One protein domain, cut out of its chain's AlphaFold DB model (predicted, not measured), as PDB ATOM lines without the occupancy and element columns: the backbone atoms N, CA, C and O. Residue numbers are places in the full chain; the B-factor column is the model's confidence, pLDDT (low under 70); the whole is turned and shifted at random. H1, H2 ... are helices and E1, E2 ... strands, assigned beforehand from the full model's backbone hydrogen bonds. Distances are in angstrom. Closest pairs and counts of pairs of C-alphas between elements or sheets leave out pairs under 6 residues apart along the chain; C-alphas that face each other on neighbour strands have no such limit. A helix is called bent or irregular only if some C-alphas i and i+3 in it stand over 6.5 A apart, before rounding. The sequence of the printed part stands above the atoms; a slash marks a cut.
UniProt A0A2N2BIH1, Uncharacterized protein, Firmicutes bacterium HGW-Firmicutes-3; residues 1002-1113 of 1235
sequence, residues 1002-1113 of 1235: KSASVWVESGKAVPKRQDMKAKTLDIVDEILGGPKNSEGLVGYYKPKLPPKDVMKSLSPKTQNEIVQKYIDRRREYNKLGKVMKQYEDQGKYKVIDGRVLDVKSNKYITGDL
ATOM      1  N   LYS A1002      -1.462  43.479  -7.001       80.06
ATOM      2  CA  LYS A1002      -0.215  44.271  -6.880       80.06
ATOM      3  C   LYS A1002      -0.124  45.483  -7.819       80.06
ATOM      4  O   LYS A1002       0.327  46.542  -7.398       80.06
ATOM      5  N   SER A1003      -0.569  45.334  -9.064       81.62
ATOM      6  CA  SER A1003      -0.482  46.370 -10.102       81.62
ATOM      7  C   SER A1003      -1.583  47.446 -10.005       81.62
ATOM      8  O   SER A1003      -1.526  48.429 -10.737       81.62
ATOM      9  N   ALA A1004      -2.570  47.308  -9.107       84.44
ATOM     10  CA  ALA A1004      -3.700  48.236  -8.985       84.44
ATOM     11  C   ALA A1004      -3.281  49.646  -8.536       84.44
ATOM     12  O   ALA A1004      -3.712  50.627  -9.148       84.44
ATOM     13  N   SER A1005      -2.385  49.764  -7.545       85.62
ATOM     14  CA  SER A1005      -1.927  51.072  -7.054       85.62
ATOM     15  C   SER A1005      -1.317  51.915  -8.171       85.62
ATOM     16  O   SER A1005      -1.665  53.081  -8.308       85.62
ATOM     17  N   VAL A1006      -0.512  51.299  -9.043       86.31
ATOM     18  CA  VAL A1006       0.142  51.947 -10.192       86.31
ATOM     19  C   VAL A1006      -0.879  52.577 -11.150       86.31
ATOM     20  O   VAL A1006      -0.641  53.654 -11.703       86.31
ATOM     21  N   TRP A1007      -2.038  51.945 -11.346       88.62
ATOM     22  CA  TRP A1007      -3.089  52.467 -12.221       88.62
ATOM     23  C   TRP A1007      -3.892  53.613 -11.587       88.62
ATOM     24  O   TRP A1007      -4.252  54.552 -12.304       88.62
ATOM     25  N   VAL A1008      -4.130  53.574 -10.271       87.88
ATOM     26  CA  VAL A1008      -4.784  54.671  -9.531       87.88
ATOM     27  C   VAL A1008      -3.833  55.863  -9.361       87.88
ATOM     28  O   VAL A1008      -4.193  56.985  -9.703       87.88
ATOM     29  N   GLU A1009      -2.592  55.631  -8.921       85.12
ATOM     30  CA  GLU A1009      -1.569  56.666  -8.680       85.12
ATOM     31  C   GLU A1009      -1.121  57.363  -9.973       85.12
ATOM     32  O   GLU A1009      -0.832  58.555  -9.959       85.12
ATOM     33  N   SER A1010      -1.147  56.674 -11.122       86.69
ATOM     34  CA  SER A1010      -0.951  57.321 -12.432       86.69
ATOM     35  C   SER A1010      -2.184  58.078 -12.952       86.69
ATOM     36  O   SER A1010      -2.146  58.619 -14.058       86.69
ATOM     37  N   GLY A1011      -3.291  58.091 -12.202       86.88
ATOM     38  CA  GLY A1011      -4.551  58.754 -12.549       86.88
ATOM     39  C   GLY A1011      -5.325  58.117 -13.709       86.88
ATOM     40  O   GLY A1011      -6.377  58.637 -14.084       86.88
ATOM     41  N   LYS A1012      -4.827  57.014 -14.284       89.25
ATOM     42  CA  LYS A1012      -5.361  56.356 -15.494       89.25
ATOM     43  C   LYS A1012      -6.531  55.418 -15.211       89.25
ATOM     44  O   LYS A1012      -7.279  55.096 -16.137       89.25
ATOM     45  N   ALA A1013      -6.681  54.979 -13.964       92.00
ATOM     46  CA  ALA A1013      -7.796  54.161 -13.522       92.00
ATOM     47  C   ALA A1013      -8.473  54.707 -12.259       92.00
ATOM     48  O   ALA A1013      -7.936  55.566 -11.560       92.00
ATOM     49  N   VAL A1014      -9.657  54.169 -11.980       91.44
ATOM     50  CA  VAL A1014     -10.371  54.276 -10.704       91.44
ATOM     51  C   VAL A1014     -10.532  52.886 -10.078       91.44
ATOM     52  O   VAL A1014     -10.609  51.897 -10.820       91.44
ATOM     53  N   PRO A1015     -10.610  52.782  -8.741       90.00
ATOM     54  CA  PRO A1015     -11.014  51.554  -8.069       90.00
ATOM     55  C   PRO A1015     -12.358  51.034  -8.585       90.00
ATOM     56  O   PRO A1015     -13.260  51.790  -8.965       90.00
ATOM     57  N   LYS A1016     -12.484  49.712  -8.602       87.94
ATOM     58  CA  LYS A1016     -13.697  49.001  -8.987       87.94
ATOM     59  C   LYS A1016     -14.839  49.280  -8.009       87.94
ATOM     60  O   LYS A1016     -14.639  49.348  -6.809       87.94
ATOM     61  N   ARG A1017     -16.053  49.447  -8.539       85.19
ATOM     62  CA  ARG A1017     -17.277  49.630  -7.744       85.19
ATOM     63  C   ARG A1017     -17.992  48.296  -7.537       85.19
ATOM     64  O   ARG A1017     -17.917  47.425  -8.405       85.19
ATOM     65  N   GLN A1018     -18.748  48.183  -6.443       82.25
ATOM     66  CA  GLN A1018     -19.541  47.006  -6.055       82.25
ATOM     67  C   GLN A1018     -20.394  46.414  -7.197       82.25
ATOM     68  O   GLN A1018     -20.569  45.195  -7.270       82.25
ATOM     69  N   ASP A1019     -20.924  47.240  -8.107       84.56
ATOM     70  CA  ASP A1019     -21.778  46.796  -9.215       84.56
ATOM     71  C   ASP A1019     -21.000  46.131 -10.364       84.56
ATOM     72  O   ASP A1019     -21.490  45.184 -10.976       84.56
ATOM     73  N   MET A1020     -19.763  46.556 -10.625       90.88
ATOM     74  CA  MET A1020     -18.914  45.968 -11.658       90.88
ATOM     75  C   MET A1020     -18.561  44.519 -11.289       90.88
ATOM     76  O   MET A1020     -17.807  44.265 -10.356       90.88
ATOM     77  N   LYS A1021     -19.079  43.526 -12.026       86.88
ATOM     78  CA  LYS A1021     -18.841  42.100 -11.707       86.88
ATOM     79  C   LYS A1021     -17.705  41.431 -12.501       86.88
ATOM     80  O   LYS A1021     -17.355  40.293 -12.192       86.88
ATOM     81  N   ALA A1022     -17.100  42.109 -13.480       89.94
ATOM     82  CA  ALA A1022     -15.906  41.606 -14.173       89.94
ATOM     83  C   ALA A1022     -14.664  41.616 -13.252       89.94
ATOM     84  O   ALA A1022     -14.587  42.383 -12.283       89.94
ATOM     85  N   LYS A1023     -13.688  40.740 -13.523       88.81
ATOM     86  CA  LYS A1023     -12.453  40.623 -12.720       88.81
ATOM     87  C   LYS A1023     -11.269  41.358 -13.353       88.81
ATOM     88  O   LYS A1023     -11.181  41.478 -14.577       88.81
ATOM     89  N   THR A1024     -10.316  41.751 -12.510       89.94
ATOM     90  CA  THR A1024      -8.993  42.242 -12.921       89.94
ATOM     91  C   THR A1024      -8.242  41.217 -13.778       89.94
ATOM     92  O   THR A1024      -8.468  40.008 -13.667       89.94
ATOM     93  N   LEU A1025      -7.406  41.707 -14.689       88.25
ATOM     94  CA  LEU A1025      -6.558  40.937 -15.600       88.25
ATOM     95  C   LEU A1025      -5.228  40.555 -14.938       88.25
ATOM     96  O   LEU A1025      -4.712  41.308 -14.114       88.25
ATOM     97  N   ASP A1026      -4.651  39.431 -15.358       83.88
ATOM     98  CA  ASP A1026      -3.260  39.053 -15.073       83.88
ATOM     99  C   ASP A1026      -2.495  38.688 -16.356       83.88
ATOM    100  O   ASP A1026      -3.057  38.648 -17.452       83.88
ATOM    101  N   ILE A1027      -1.199  38.402 -16.229       81.06
ATOM    102  CA  ILE A1027      -0.338  38.033 -17.362       81.06
ATOM    103  C   ILE A1027      -0.798  36.768 -18.124       81.06
ATOM    104  O   ILE A1027      -0.464  36.598 -19.298       81.06
ATOM    105  N   VAL A1028      -1.608  35.891 -17.510       80.38
ATOM    106  CA  VAL A1028      -2.179  34.712 -18.188       80.38
ATOM    107  C   VAL A1028      -3.319  35.125 -19.123       80.38
ATOM    108  O   VAL A1028      -3.504  34.514 -20.176       80.38
ATOM    109  N   ASP A1029      -4.048  36.200 -18.804       85.56
ATOM    110  CA  ASP A1029      -5.063  36.760 -19.700       85.56
ATOM    111  C   ASP A1029      -4.469  37.279 -21.019       85.56
ATOM    112  O   ASP A1029      -5.096  37.124 -22.068       85.56
ATOM    113  N   GLU A1030      -3.244  37.819 -21.017       85.69
ATOM    114  CA  GLU A1030      -2.561  38.231 -22.255       85.69
ATOM    115  C   GLU A1030      -2.268  37.034 -23.176       85.69
ATOM    116  O   GLU A1030      -2.489  37.102 -24.389       85.69
ATOM    117  N   ILE A1031      -1.840  35.904 -22.599       80.94
ATOM    118  CA  ILE A1031      -1.611  34.638 -23.321       80.94
ATOM    119  C   ILE A1031      -2.925  34.107 -23.919       80.94
ATOM    120  O   ILE A1031      -2.928  33.517 -25.002       80.94
ATOM    121  N   LEU A1032      -4.053  34.366 -23.250       84.69
ATOM    122  CA  LEU A1032      -5.398  34.021 -23.713       84.69
ATOM    123  C   LEU A1032      -5.994  35.017 -24.727       84.69
ATOM    124  O   LEU A1032      -7.172  34.909 -25.090       84.69
ATOM    125  N   GLY A1033      -5.203  35.976 -25.214       82.19
ATOM    126  CA  GLY A1033      -5.633  36.972 -26.195       82.19
ATOM    127  C   GLY A1033      -6.445  38.128 -25.604       82.19
ATOM    128  O   GLY A1033      -7.226  38.741 -26.333       82.19
ATOM    129  N   GLY A1034      -6.283  38.399 -24.308       86.81
ATOM    130  CA  GLY A1034      -6.704  39.638 -23.661       86.81
ATOM    131  C   GLY A1034      -5.801  40.833 -24.012       86.81
ATOM    132  O   GLY A1034      -4.810  40.684 -24.736       86.81
ATOM    133  N   PRO A1035      -6.146  42.042 -23.534       87.75
ATOM    134  CA  PRO A1035      -5.385  43.256 -23.814       87.75
ATOM    135  C   PRO A1035      -4.017  43.232 -23.126       87.75
ATOM    136  O   PRO A1035      -3.911  42.917 -21.943       87.75
ATOM    137  N   LYS A1036      -2.971  43.606 -23.871       83.94
ATOM    138  CA  LYS A1036      -1.589  43.627 -23.373       83.94
ATOM    139  C   LYS A1036      -1.302  44.796 -22.436       83.94
ATOM    140  O   LYS A1036      -1.970  45.829 -22.520       83.94
ATOM    141  N   ASN A1037      -0.271  44.655 -21.604       82.81
ATOM    142  CA  ASN A1037       0.189  45.652 -20.634       82.81
ATOM    143  C   ASN A1037      -0.965  46.175 -19.754       82.81
ATOM    144  O   ASN A1037      -1.054  47.372 -19.489       82.81
ATOM    145  N   SER A1038      -1.898  45.288 -19.388       85.75
ATOM    146  CA  SER A1038      -3.175  45.642 -18.740       85.75
ATOM    147  C   SER A1038      -3.433  44.868 -17.439       85.75
ATOM    148  O   SER A1038      -4.549  44.890 -16.923       85.75
ATOM    149  N   GLU A1039      -2.418  44.192 -16.890       86.69
ATOM    150  CA  GLU A1039      -2.488  43.530 -15.580       86.69
ATOM    151  C   GLU A1039      -2.986  44.490 -14.488       86.69
ATOM    152  O   GLU A1039      -2.539  45.631 -14.387       86.69
ATOM    153  N   GLY A1040      -3.925  44.030 -13.661       84.69
ATOM    154  CA  GLY A1040      -4.583  44.835 -12.633       84.69
ATOM    155  C   GLY A1040      -5.773  45.665 -13.124       84.69
ATOM    156  O   GLY A1040      -6.606  46.037 -12.299       84.69
ATOM    157  N   LEU A1041      -5.935  45.917 -14.428       92.25
ATOM    158  CA  LEU A1041      -7.157  46.536 -14.961       92.25
ATOM    159  C   LEU A1041      -8.294  45.512 -15.050       92.25
ATOM    160  O   LEU A1041      -8.062  44.336 -15.319       92.25
ATOM    161  N   VAL A1042      -9.537  45.946 -14.857       93.62
ATOM    162  CA  VAL A1042     -10.732  45.123 -15.080       93.62
ATOM    163  C   VAL A1042     -10.898  44.875 -16.577       93.62
ATOM    164  O   VAL A1042     -10.911  45.810 -17.381       93.62
ATOM    165  N   GLY A1043     -11.032  43.601 -16.948       93.19
ATOM    166  CA  GLY A1043     -11.120  43.181 -18.340       93.19
ATOM    167  C   GLY A1043     -12.356  42.344 -18.633       93.19
ATOM    168  O   GLY A1043     -12.723  41.454 -17.869       93.19
ATOM    169  N   TYR A1044     -12.962  42.596 -19.789       95.50
ATOM    170  CA  TYR A1044     -14.041  41.799 -20.356       95.50
ATOM    171  C   TYR A1044     -13.715  41.512 -21.825       95.50
ATOM    172  O   TYR A1044     -13.867  42.362 -22.698       95.50
ATOM    173  N   TYR A1045     -13.220  40.306 -22.095       94.62
ATOM    174  CA  TYR A1045     -12.753  39.886 -23.414       94.62
ATOM    175  C   TYR A1045     -13.124  38.421 -23.674       94.62
ATOM    176  O   TYR A1045     -13.355  37.649 -22.743       94.62
ATOM    177  N   LYS A1046     -13.187  38.026 -24.950       93.38
ATOM    178  CA  LYS A1046     -13.489  36.646 -25.356       93.38
ATOM    179  C   LYS A1046     -12.181  35.846 -25.462       93.38
ATOM    180  O   LYS A1046     -11.467  36.040 -26.450       93.38
ATOM    181  N   PRO A1047     -11.859  34.950 -24.509       93.19
ATOM    182  CA  PRO A1047     -10.560  34.289 -24.472       93.19
ATOM    183  C   PRO A1047     -10.393  33.275 -25.606       93.19
ATOM    184  O   PRO A1047     -11.355  32.680 -26.110       93.19
ATOM    185  N   LYS A1048      -9.134  33.049 -25.979       89.94
ATOM    186  CA  LYS A1048      -8.677  32.107 -27.004       89.94
ATOM    187  C   LYS A1048      -7.538  31.284 -26.407       89.94
ATOM    188  O   LYS A1048      -6.669  31.843 -25.756       89.94
ATOM    189  N   LEU A1049      -7.519  29.971 -26.624       82.31
ATOM    190  CA  LEU A1049      -6.327  29.189 -26.286       82.31
ATOM    191  C   LEU A1049      -5.193  29.545 -27.268       82.31
ATOM    192  O   LEU A1049      -5.482  29.720 -28.458       82.31
ATOM    193  N   PRO A1050      -3.930  29.636 -26.812       76.75
ATOM    194  CA  PRO A1050      -2.794  29.841 -27.704       76.75
ATOM    195  C   PRO A1050      -2.554  28.605 -28.604       76.75
ATOM    196  O   PRO A1050      -3.110  27.530 -28.349       76.75
ATOM    197  N   PRO A1051      -1.741  28.732 -29.673       80.81
ATOM    198  CA  PRO A1051      -1.445  27.636 -30.600       80.81
ATOM    199  C   PRO A1051      -0.922  26.363 -29.912       80.81
ATOM    200  O   PRO A1051      -0.291  26.416 -28.855       80.81
ATOM    201  N   LYS A1052      -1.177  25.187 -30.506       77.56
ATOM    202  CA  LYS A1052      -0.847  23.880 -29.891       77.56
ATOM    203  C   LYS A1052       0.657  23.654 -29.714       77.56
ATOM    204  O   LYS A1052       1.063  22.907 -28.832       77.56
ATOM    205  N   ASP A1053       1.463  24.259 -30.570       75.31
ATOM    206  CA  ASP A1053       2.919  24.356 -30.504       75.31
ATOM    207  C   ASP A1053       3.376  25.235 -29.326       75.31
ATOM    208  O   ASP A1053       4.182  24.777 -28.518       75.31
ATOM    209  N   VAL A1054       2.776  26.417 -29.143       73.19
ATOM    210  CA  VAL A1054       3.014  27.293 -27.979       73.19
ATOM    211  C   VAL A1054       2.577  26.630 -26.667       73.19
ATOM    212  O   VAL A1054       3.294  26.706 -25.679       73.19
ATOM    213  N   MET A1055       1.450  25.909 -26.638       70.56
ATOM    214  CA  MET A1055       1.058  25.132 -25.450       70.56
ATOM    215  C   MET A1055       2.091  24.050 -25.098       70.56
ATOM    216  O   MET A1055       2.356  23.824 -23.922       70.56
ATOM    217  N   LYS A1056       2.692  23.392 -26.097       77.94
ATOM    218  CA  LYS A1056       3.655  22.295 -25.892       77.94
ATOM    219  C   LYS A1056       5.013  22.738 -25.345       77.94
ATOM    220  O   LYS A1056       5.701  21.898 -24.774       77.94
ATOM    221  N   SER A1057       5.416  23.997 -25.524       70.88
ATOM    222  CA  SER A1057       6.688  24.513 -24.991       70.88
ATOM    223  C   SER A1057       6.600  24.987 -23.533       70.88
ATOM    224  O   SER A1057       7.629  25.248 -22.914       70.88
ATOM    225  N   LEU A1058       5.392  25.077 -22.966       72.69
ATOM    226  CA  LEU A1058       5.151  25.498 -21.585       72.69
ATOM    227  C   LEU A1058       5.163  24.312 -20.610       72.69
ATOM    228  O   LEU A1058       4.881  23.174 -20.987       72.69
ATOM    229  N   SER A1059       5.443  24.574 -19.328       75.06
ATOM    230  CA  SER A1059       5.432  23.523 -18.297       75.06
ATOM    231  C   SER A1059       4.024  22.924 -18.111       75.06
ATOM    232  O   SER A1059       3.044  23.655 -18.262       75.06
ATOM    233  N   PRO A1060       3.873  21.646 -17.705       73.12
ATOM    234  CA  PRO A1060       2.554  21.048 -17.460       73.12
ATOM    235  C   PRO A1060       1.699  21.821 -16.443       73.12
ATOM    236  O   PRO A1060       0.486  21.923 -16.609       73.12
ATOM    237  N   LYS A1061       2.327  22.437 -15.427       64.94
ATOM    238  CA  LYS A1061       1.642  23.325 -14.475       64.94
ATOM    239  C   LYS A1061       1.059  24.550 -15.188       64.94
ATOM    240  O   LYS A1061      -0.127  24.826 -15.051       64.94
ATOM    241  N   THR A1062       1.876  25.230 -15.993       71.81
ATOM    242  CA  THR A1062       1.485  26.417 -16.770       71.81
ATOM    243  C   THR A1062       0.421  26.088 -17.824       71.81
ATOM    244  O   THR A1062      -0.502  26.869 -18.030       71.81
ATOM    245  N   GLN A1063       0.499  24.915 -18.464       73.38
ATOM    246  CA  GLN A1063      -0.528  24.438 -19.398       73.38
ATOM    247  C   GLN A1063      -1.886  24.279 -18.697       73.38
ATOM    248  O   GLN A1063      -2.891  24.789 -19.193       73.38
ATOM    249  N   ASN A1064      -1.916  23.626 -17.530       76.19
ATOM    250  CA  ASN A1064      -3.139  23.452 -16.741       76.19
ATOM    251  C   ASN A1064      -3.706  24.796 -16.251       76.19
ATOM    252  O   ASN A1064      -4.914  25.011 -16.309       76.19
ATOM    253  N   GLU A1065      -2.839  25.715 -15.826       78.50
ATOM    254  CA  GLU A1065      -3.197  27.069 -15.392       78.50
ATOM    255  C   GLU A1065      -3.844  27.887 -16.525       78.50
ATOM    256  O   GLU A1065      -4.938  28.423 -16.346       78.50
ATOM    257  N   ILE A1066      -3.252  27.882 -17.727       80.62
ATOM    258  CA  ILE A1066      -3.823  28.508 -18.936       80.62
ATOM    259  C   ILE A1066      -5.177  27.883 -19.304       80.62
ATOM    260  O   ILE A1066      -6.120  28.607 -19.632       80.62
ATOM    261  N   VAL A1067      -5.308  26.554 -19.239       80.75
ATOM    262  CA  VAL A1067      -6.566  25.855 -19.559       80.75
ATOM    263  C   VAL A1067      -7.664  26.176 -18.540       80.75
ATOM    264  O   VAL A1067      -8.793  26.461 -18.944       80.75
ATOM    265  N   GLN A1068      -7.356  26.205 -17.241       81.12
ATOM    266  CA  GLN A1068      -8.333  26.579 -16.216       81.12
ATOM    267  C   GLN A1068      -8.739  28.052 -16.344       81.12
ATOM    268  O   GLN A1068      -9.930  28.364 -16.360       81.12
ATOM    269  N   LYS A1069      -7.768  28.954 -16.524       84.50
ATOM    270  CA  LYS A1069      -8.006  30.384 -16.754       84.50
ATOM    271  C   LYS A1069      -8.873  30.617 -18.002       84.50
ATOM    272  O   LYS A1069      -9.795  31.429 -17.961       84.50
ATOM    273  N   TYR A1070      -8.653  29.856 -19.078       89.19
ATOM    274  CA  TYR A1070      -9.493  29.874 -20.281       89.19
ATOM    275  C   TYR A1070     -10.945  29.467 -19.993       89.19
ATOM    276  O   TYR A1070     -11.870  30.140 -20.450       89.19
ATOM    277  N   ILE A1071     -11.156  28.385 -19.233       83.06
ATOM    278  CA  ILE A1071     -12.494  27.917 -18.839       83.06
ATOM    279  C   ILE A1071     -13.202  28.985 -17.995       83.06
ATOM    280  O   ILE A1071     -14.343  29.348 -18.296       83.06
ATOM    281  N   ASP A1072     -12.512  29.532 -16.994       84.69
ATOM    282  CA  ASP A1072     -13.028  30.567 -16.099       84.69
ATOM    283  C   ASP A1072     -13.412  31.839 -16.862       84.69
ATOM    284  O   ASP A1072     -14.538  32.321 -16.723       84.69
ATOM    285  N   ARG A1073     -12.525  32.353 -17.723       89.94
ATOM    286  CA  ARG A1073     -12.786  33.548 -18.542       89.94
ATOM    287  C   ARG A1073     -13.869  33.324 -19.588       89.94
ATOM    288  O   ARG A1073     -14.659  34.228 -19.845       89.94
ATOM    289  N   ARG A1074     -13.975  32.125 -20.170       89.75
ATOM    290  CA  ARG A1074     -15.045  31.800 -21.126       89.75
ATOM    291  C   ARG A1074     -16.405  31.699 -20.431       89.75
ATOM    292  O   ARG A1074     -17.410  32.107 -21.010       89.75
ATOM    293  N   ARG A1075     -16.442  31.204 -19.188       85.50
ATOM    294  CA  ARG A1075     -17.638  31.212 -18.330       85.50
ATOM    295  C   ARG A1075     -18.015  32.637 -17.910       85.50
ATOM    296  O   ARG A1075     -19.187  32.988 -17.983       85.50
ATOM    297  N   GLU A1076     -17.037  33.456 -17.527       88.69
ATOM    298  CA  GLU A1076     -17.211  34.871 -17.161       88.69
ATOM    299  C   GLU A1076     -17.763  35.700 -18.330       88.69
ATOM    300  O   GLU A1076     -18.804  36.335 -18.177       88.69
ATOM    301  N   TYR A1077     -17.146  35.606 -19.515       92.25
ATOM    302  CA  TYR A1077     -17.607  36.273 -20.737       92.25
ATOM    303  C   TYR A1077     -19.065  35.915 -21.065       92.25
ATOM    304  O   TYR A1077     -19.909  36.791 -21.253       92.25
ATOM    305  N   ASN A1078     -19.396  34.618 -21.055       87.62
ATOM    306  CA  ASN A1078     -20.756  34.157 -21.330       87.62
ATOM    307  C   ASN A1078     -21.773  34.600 -20.259       87.62
ATOM    308  O   ASN A1078     -22.903  34.926 -20.618       87.62
ATOM    309  N   LYS A1079     -21.404  34.616 -18.966       90.12
ATOM    310  CA  LYS A1079     -22.306  35.039 -17.875       90.12
ATOM    311  C   LYS A1079     -22.571  36.546 -17.914       90.12
ATOM    312  O   LYS A1079     -23.714  36.964 -17.755       90.12
ATOM    313  N   LEU A1080     -21.529  37.356 -18.102       91.38
ATOM    314  CA  LEU A1080     -21.624  38.812 -17.982       91.38
ATOM    315  C   LEU A1080     -22.112  39.509 -19.260       91.38
ATOM    316  O   LEU A1080     -22.484  40.673 -19.186       91.38
ATOM    317  N   GLY A1081     -22.170  38.836 -20.413       90.88
ATOM    318  CA  GLY A1081     -22.449  39.493 -21.699       90.88
ATOM    319  C   GLY A1081     -23.769  40.269 -21.811       90.88
ATOM    320  O   GLY A1081     -23.801  41.277 -22.510       90.88
ATOM    321  N   LYS A1082     -24.832  39.871 -21.094       89.81
ATOM    322  CA  LYS A1082     -26.057  40.693 -20.994       89.81
ATOM    323  C   LYS A1082     -25.822  41.962 -20.167       89.81
ATOM    324  O   LYS A1082     -26.200  43.044 -20.596       89.81
ATOM    325  N   VAL A1083     -25.172  41.816 -19.013       90.88
ATOM    326  CA  VAL A1083     -24.923  42.888 -18.035       90.88
ATOM    327  C   VAL A1083     -23.930  43.919 -18.581       90.88
ATOM    328  O   VAL A1083     -24.175  45.115 -18.483       90.88
ATOM    329  N   MET A1084     -22.851  43.478 -19.233       93.62
ATOM    330  CA  MET A1084     -21.893  44.386 -19.874       93.62
ATOM    331  C   MET A1084     -22.543  45.187 -21.004       93.62
ATOM    332  O   MET A1084     -22.337  46.395 -21.064       93.62
ATOM    333  N   LYS A1085     -23.385  44.556 -21.841       92.25
ATOM    334  CA  LYS A1085     -24.150  45.295 -22.856       92.25
ATOM    335  C   LYS A1085     -25.119  46.285 -22.206       92.25
ATOM    336  O   LYS A1085     -25.192  47.418 -22.652       92.25
ATOM    337  N   GLN A1086     -25.814  45.896 -21.137       92.44
ATOM    338  CA  GLN A1086     -26.701  46.800 -20.401       92.44
ATOM    339  C   GLN A1086     -25.946  48.018 -19.846       92.44
ATOM    340  O   GLN A1086     -26.451  49.129 -19.955       92.44
ATOM    341  N   TYR A1087     -24.732  47.848 -19.314       94.50
ATOM    342  CA  TYR A1087     -23.907  48.973 -18.863       94.50
ATOM    343  C   TYR A1087     -23.393  49.864 -20.006       94.50
ATOM    344  O   TYR A1087     -23.218  51.064 -19.786       94.50
ATOM    345  N   GLU A1088     -23.180  49.310 -21.203       92.75
ATOM    346  CA  GLU A1088     -22.853  50.073 -22.416       92.75
ATOM    347  C   GLU A1088     -24.072  50.836 -22.956       92.75
ATOM    348  O   GLU A1088     -23.973  52.033 -23.215       92.75
ATOM    349  N   ASP A1089     -25.234  50.179 -23.046       93.06
ATOM    350  CA  ASP A1089     -26.513  50.780 -23.453       93.06
ATOM    351  C   ASP A1089     -26.960  51.886 -22.466       93.06
ATOM    352  O   ASP A1089     -27.563  52.875 -22.874       93.06
ATOM    353  N   GLN A1090     -26.635  51.748 -21.171       93.12
ATOM    354  CA  GLN A1090     -26.850  52.761 -20.124       93.12
ATOM    355  C   GLN A1090     -25.786  53.874 -20.102       93.12
ATOM    356  O   GLN A1090     -25.900  54.800 -19.302       93.12
ATOM    357  N   GLY A1091     -24.722  53.784 -20.910       92.94
ATOM    358  CA  GLY A1091     -23.619  54.751 -20.890       92.94
ATOM    359  C   GLY A1091     -22.837  54.797 -19.570       92.94
ATOM    360  O   GLY A1091     -22.227  55.818 -19.265       92.94
ATOM    361  N   LYS A1092     -22.856  53.719 -18.774       93.12
ATOM    362  CA  LYS A1092     -22.194  53.633 -17.461       93.12
ATOM    363  C   LYS A1092     -20.747  53.159 -17.583       93.12
ATOM    364  O   LYS A1092     -19.825  53.802 -17.084       93.12
ATOM    365  N   TYR A1093     -20.553  52.053 -18.298       96.25
ATOM    366  CA  TYR A1093     -19.249  51.441 -18.542       96.25
ATOM    367  C   TYR A1093     -19.086  51.138 -20.031       96.25
ATOM    368  O   TYR A1093     -20.071  50.890 -20.719       96.25
ATOM    369  N   LYS A1094     -17.847  51.135 -20.533       94.75
ATOM    370  CA  LYS A1094     -17.543  50.827 -21.939       94.75
ATOM    371  C   LYS A1094     -16.353  49.888 -22.071       94.75
ATOM    372  O   LYS A1094     -15.339  50.083 -21.406       94.75
ATOM    373  N   VAL A1095     -16.444  48.897 -22.954       94.88
ATOM    374  CA  VAL A1095     -15.342  47.977 -23.244       94.88
ATOM    375  C   VAL A1095     -14.488  48.526 -24.391       94.88
ATOM    376  O   VAL A1095     -14.968  48.746 -25.501       94.88
ATOM    377  N   ILE A1096     -13.196  48.744 -24.131       92.31
ATOM    378  CA  ILE A1096     -12.215  49.261 -25.097       92.31
ATOM    379  C   ILE A1096     -11.044  48.275 -25.180       92.31
ATOM    380  O   ILE A1096     -10.284  48.095 -24.228       92.31
ATOM    381  N   ASP A1097     -10.936  47.583 -26.316       89.56
ATOM    382  CA  ASP A1097      -9.978  46.494 -26.582       89.56
ATOM    383  C   ASP A1097     -10.009  45.345 -25.555       89.56
ATOM    384  O   ASP A1097      -9.037  44.615 -25.380       89.56
ATOM    385  N   GLY A1098     -11.134  45.175 -24.853       91.12
ATOM    386  CA  GLY A1098     -11.291  44.189 -23.783       91.12
ATOM    387  C   GLY A1098     -10.941  44.691 -22.377       91.12
ATOM    388  O   GLY A1098     -11.043  43.917 -21.429       91.12
ATOM    389  N   ARG A1099     -10.569  45.968 -22.217       94.69
ATOM    390  CA  ARG A1099     -10.477  46.682 -20.927       94.69
ATOM    391  C   ARG A1099     -11.804  47.372 -20.626       94.69
ATOM    392  O   ARG A1099     -12.466  47.810 -21.562       94.69
ATOM    393  N   VAL A1100     -12.180  47.518 -19.357       95.44
ATOM    394  CA  VAL A1100     -13.400  48.248 -18.965       95.44
ATOM    395  C   VAL A1100     -13.062  49.679 -18.537       95.44
ATOM    396  O   VAL A1100     -12.188  49.894 -17.696       95.44
ATOM    397  N   LEU A1101     -13.764  50.647 -19.127       95.44
ATOM    398  CA  LEU A1101     -13.700  52.081 -18.847       95.44
ATOM    399  C   LEU A1101     -14.951  52.528 -18.069       95.44
ATOM    400  O   LEU A1101     -16.063  52.156 -18.443       95.44
ATOM    401  N   ASP A1102     -14.778  53.355 -17.039       94.69
ATOM    402  CA  ASP A1102     -15.845  54.153 -16.427       94.69
ATOM    403  C   ASP A1102     -16.120  55.389 -17.284       94.69
ATOM    404  O   ASP A1102     -15.239  56.224 -17.495       94.69
ATOM    405  N   VAL A1103     -17.349  55.509 -17.792       93.75
ATOM    406  CA  VAL A1103     -17.712  56.580 -18.730       93.75
ATOM    407  C   VAL A1103     -17.781  57.933 -18.018       93.75
ATOM    408  O   VAL A1103     -17.413  58.943 -18.613       93.75
ATOM    409  N   LYS A1104     -18.171  57.968 -16.732       91.44
ATOM    410  CA  LYS A1104     -18.286  59.220 -15.963       91.44
ATOM    411  C   LYS A1104     -16.928  59.879 -15.699       91.44
ATOM    412  O   LYS A1104     -16.826  61.096 -15.806       91.44
ATOM    413  N   SER A1105     -15.900  59.107 -15.342       89.69
ATOM    414  CA  SER A1105     -14.543  59.633 -15.110       89.69
ATOM    415  C   SER A1105     -13.623  59.572 -16.334       89.69
ATOM    416  O   SER A1105     -12.542  60.158 -16.296       89.69
ATOM    417  N   ASN A1106     -14.030  58.880 -17.407       93.06
ATOM    418  CA  ASN A1106     -13.217  58.589 -18.595       93.06
ATOM    419  C   ASN A1106     -11.873  57.899 -18.256       93.06
ATOM    420  O   ASN A1106     -10.846  58.134 -18.895       93.06
ATOM    421  N   LYS A1107     -11.880  57.045 -17.224       94.50
ATOM    422  CA  LYS A1107     -10.724  56.280 -16.724       94.50
ATOM    423  C   LYS A1107     -10.998  54.783 -16.806       94.50
ATOM    424  O   LYS A1107     -12.149  54.349 -16.788       94.50
ATOM    425  N   TYR A1108      -9.947  53.969 -16.877       95.44
ATOM    426  CA  TYR A1108     -10.103  52.515 -16.767       95.44
ATOM    427  C   TYR A1108     -10.520  52.113 -15.347       95.44
ATOM    428  O   TYR A1108     -10.408  52.898 -14.410       95.44
ATOM    429  N   ILE A1109     -10.998  50.890 -15.165       93.81
ATOM    430  CA  ILE A1109     -11.299  50.353 -13.834       93.81
ATOM    431  C   ILE A1109     -10.158  49.422 -13.409       93.81
ATOM    432  O   ILE A1109      -9.657  48.654 -14.229       93.81
ATOM    433  N   THR A1110      -9.733  49.472 -12.148       91.69
ATOM    434  CA  THR A1110      -8.693  48.600 -11.569       91.69
ATOM    435  C   THR A1110      -9.141  48.002 -10.231       91.69
ATOM    436  O   THR A1110     -10.278  48.212  -9.823       91.69
ATOM    437  N   GLY A1111      -8.294  47.202  -9.582       84.19
ATOM    438  CA  GLY A1111      -8.615  46.550  -8.311       84.19
ATOM    439  C   GLY A1111      -8.958  47.538  -7.192       84.19
ATOM    440  O   GLY A1111      -8.336  48.587  -7.055       84.19
ATOM    441  N   ASP A1112      -9.964  47.167  -6.413       86.19
ATOM    442  CA  ASP A1112     -10.416  47.758  -5.159       86.19
ATOM    443  C   ASP A1112      -9.617  47.221  -3.947       86.19
ATOM    444  O   ASP A1112      -8.766  46.332  -4.079       86.19
ATOM    445  N   LEU A1113      -9.836  47.813  -2.769       87.25
ATOM    446  CA  LEU A1113      -9.321  47.343  -1.482       87.25
ATOM    447  C   LEU A1113     -10.457  46.703  -0.673       87.25
ATOM    448  O   LEU A1113     -11.216  47.398   0.002       87.25
TER     449      LEU A1113
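AT A GLANCE: This is residues 1002 to 1113 of the 1235 residues of an uncharacterized protein of Firmicutes bacterium HGW-Firmicutes-3 (UniProt A0A2N2BIH1). A small, strongly twisted sheet of four strands makes one end of the domain, with H1 over its E1 edge; the long bent helix H4 starts beside H3 at the far end, and its short arm H4b reaches the E2 edge. Between the sheet and the long arm H4a lie H2, which packs on H4a, and unnamed loops. The printed part has 112 residues with four named helices and four named strands, in the order H1, E1, H2, H3, H4, E2, E3, E4. The sheet is mixed, its order E1, E4, E3, E2, and the class is mixed, helices and strands. The whole is compact, with a radius of gyration of the C-alphas of 14.5 A and spans of 44 by 31 by 21 A.

IN THESE COORDINATES: H1, residues 1004 to 1009, begins with C-alpha 1004 at (-3.700, 48.236, -8.985). E1 is residues 1013 to 1015, H2 residues 1027 to 1031 and H3 residues 1052 to 1057. H4, residues 1060 to 1089, was assigned as one helix by its hydrogen bonds but is bent: C-alphas 1079 and 1082 are 7.5 A apart. Its arms are H4a, residues 1060 to 1079, 28.5 A long from C-alpha 1060 at (2.554, 21.048, -17.460), and H4b, residues 1082 to 1089, 10.4 A long. E2 is residues 1093 to 1096, E3 residues 1099 to 1102, 10.2 A long, and E4 residues 1107 to 1110, ending with C-alpha 1110 at (-8.693, 48.600, -11.569).

HOW THE PARTS SIT: H1 is on the sheet at a height of 7.6 A; the closest C-alphas of H1 and E1 are those of Trp 1007 and Ala 1013, 5.2 A apart. E1 and E4 are parallel, with N 1014 and O 1108 at 2.8 A. E2, E3 and E4 form a meander, each strand the antiparallel neighbour of the one before; N 1101 and O 1094 are 2.8 A apart, N 1109 and O 1100 3.0 A. H4b only grazes the sheet, with residues 1084 to 1088. The arms H4a and H4b stand at a steep tilt of 62 degrees. H2 touches H4a at its residues 1066 to 1069 alone, the closest C-alphas being those of Val 1028 and Ile 1066, 6.5 A apart. H3 is close to H4a but not clearly touching, with the C-alphas of Met 1055 and Gln 1063 closest at 6.3 A. Every O i to N i+4 pair is within hydrogen-bond range in H1, H3, H4a and H4b; H2 has 0 of 1, but 2 of 2 O i to N i+3 pairs.

THE WHOLE: The two C-alphas farthest apart are those of Ser 1057 and Gln 1090, 44.1 A. The printed part has no cut; the links E1 to H2 and H2 to H3 are long. The mean pLDDT of the printed part is 86.8, and residue 1061 alone is under 70.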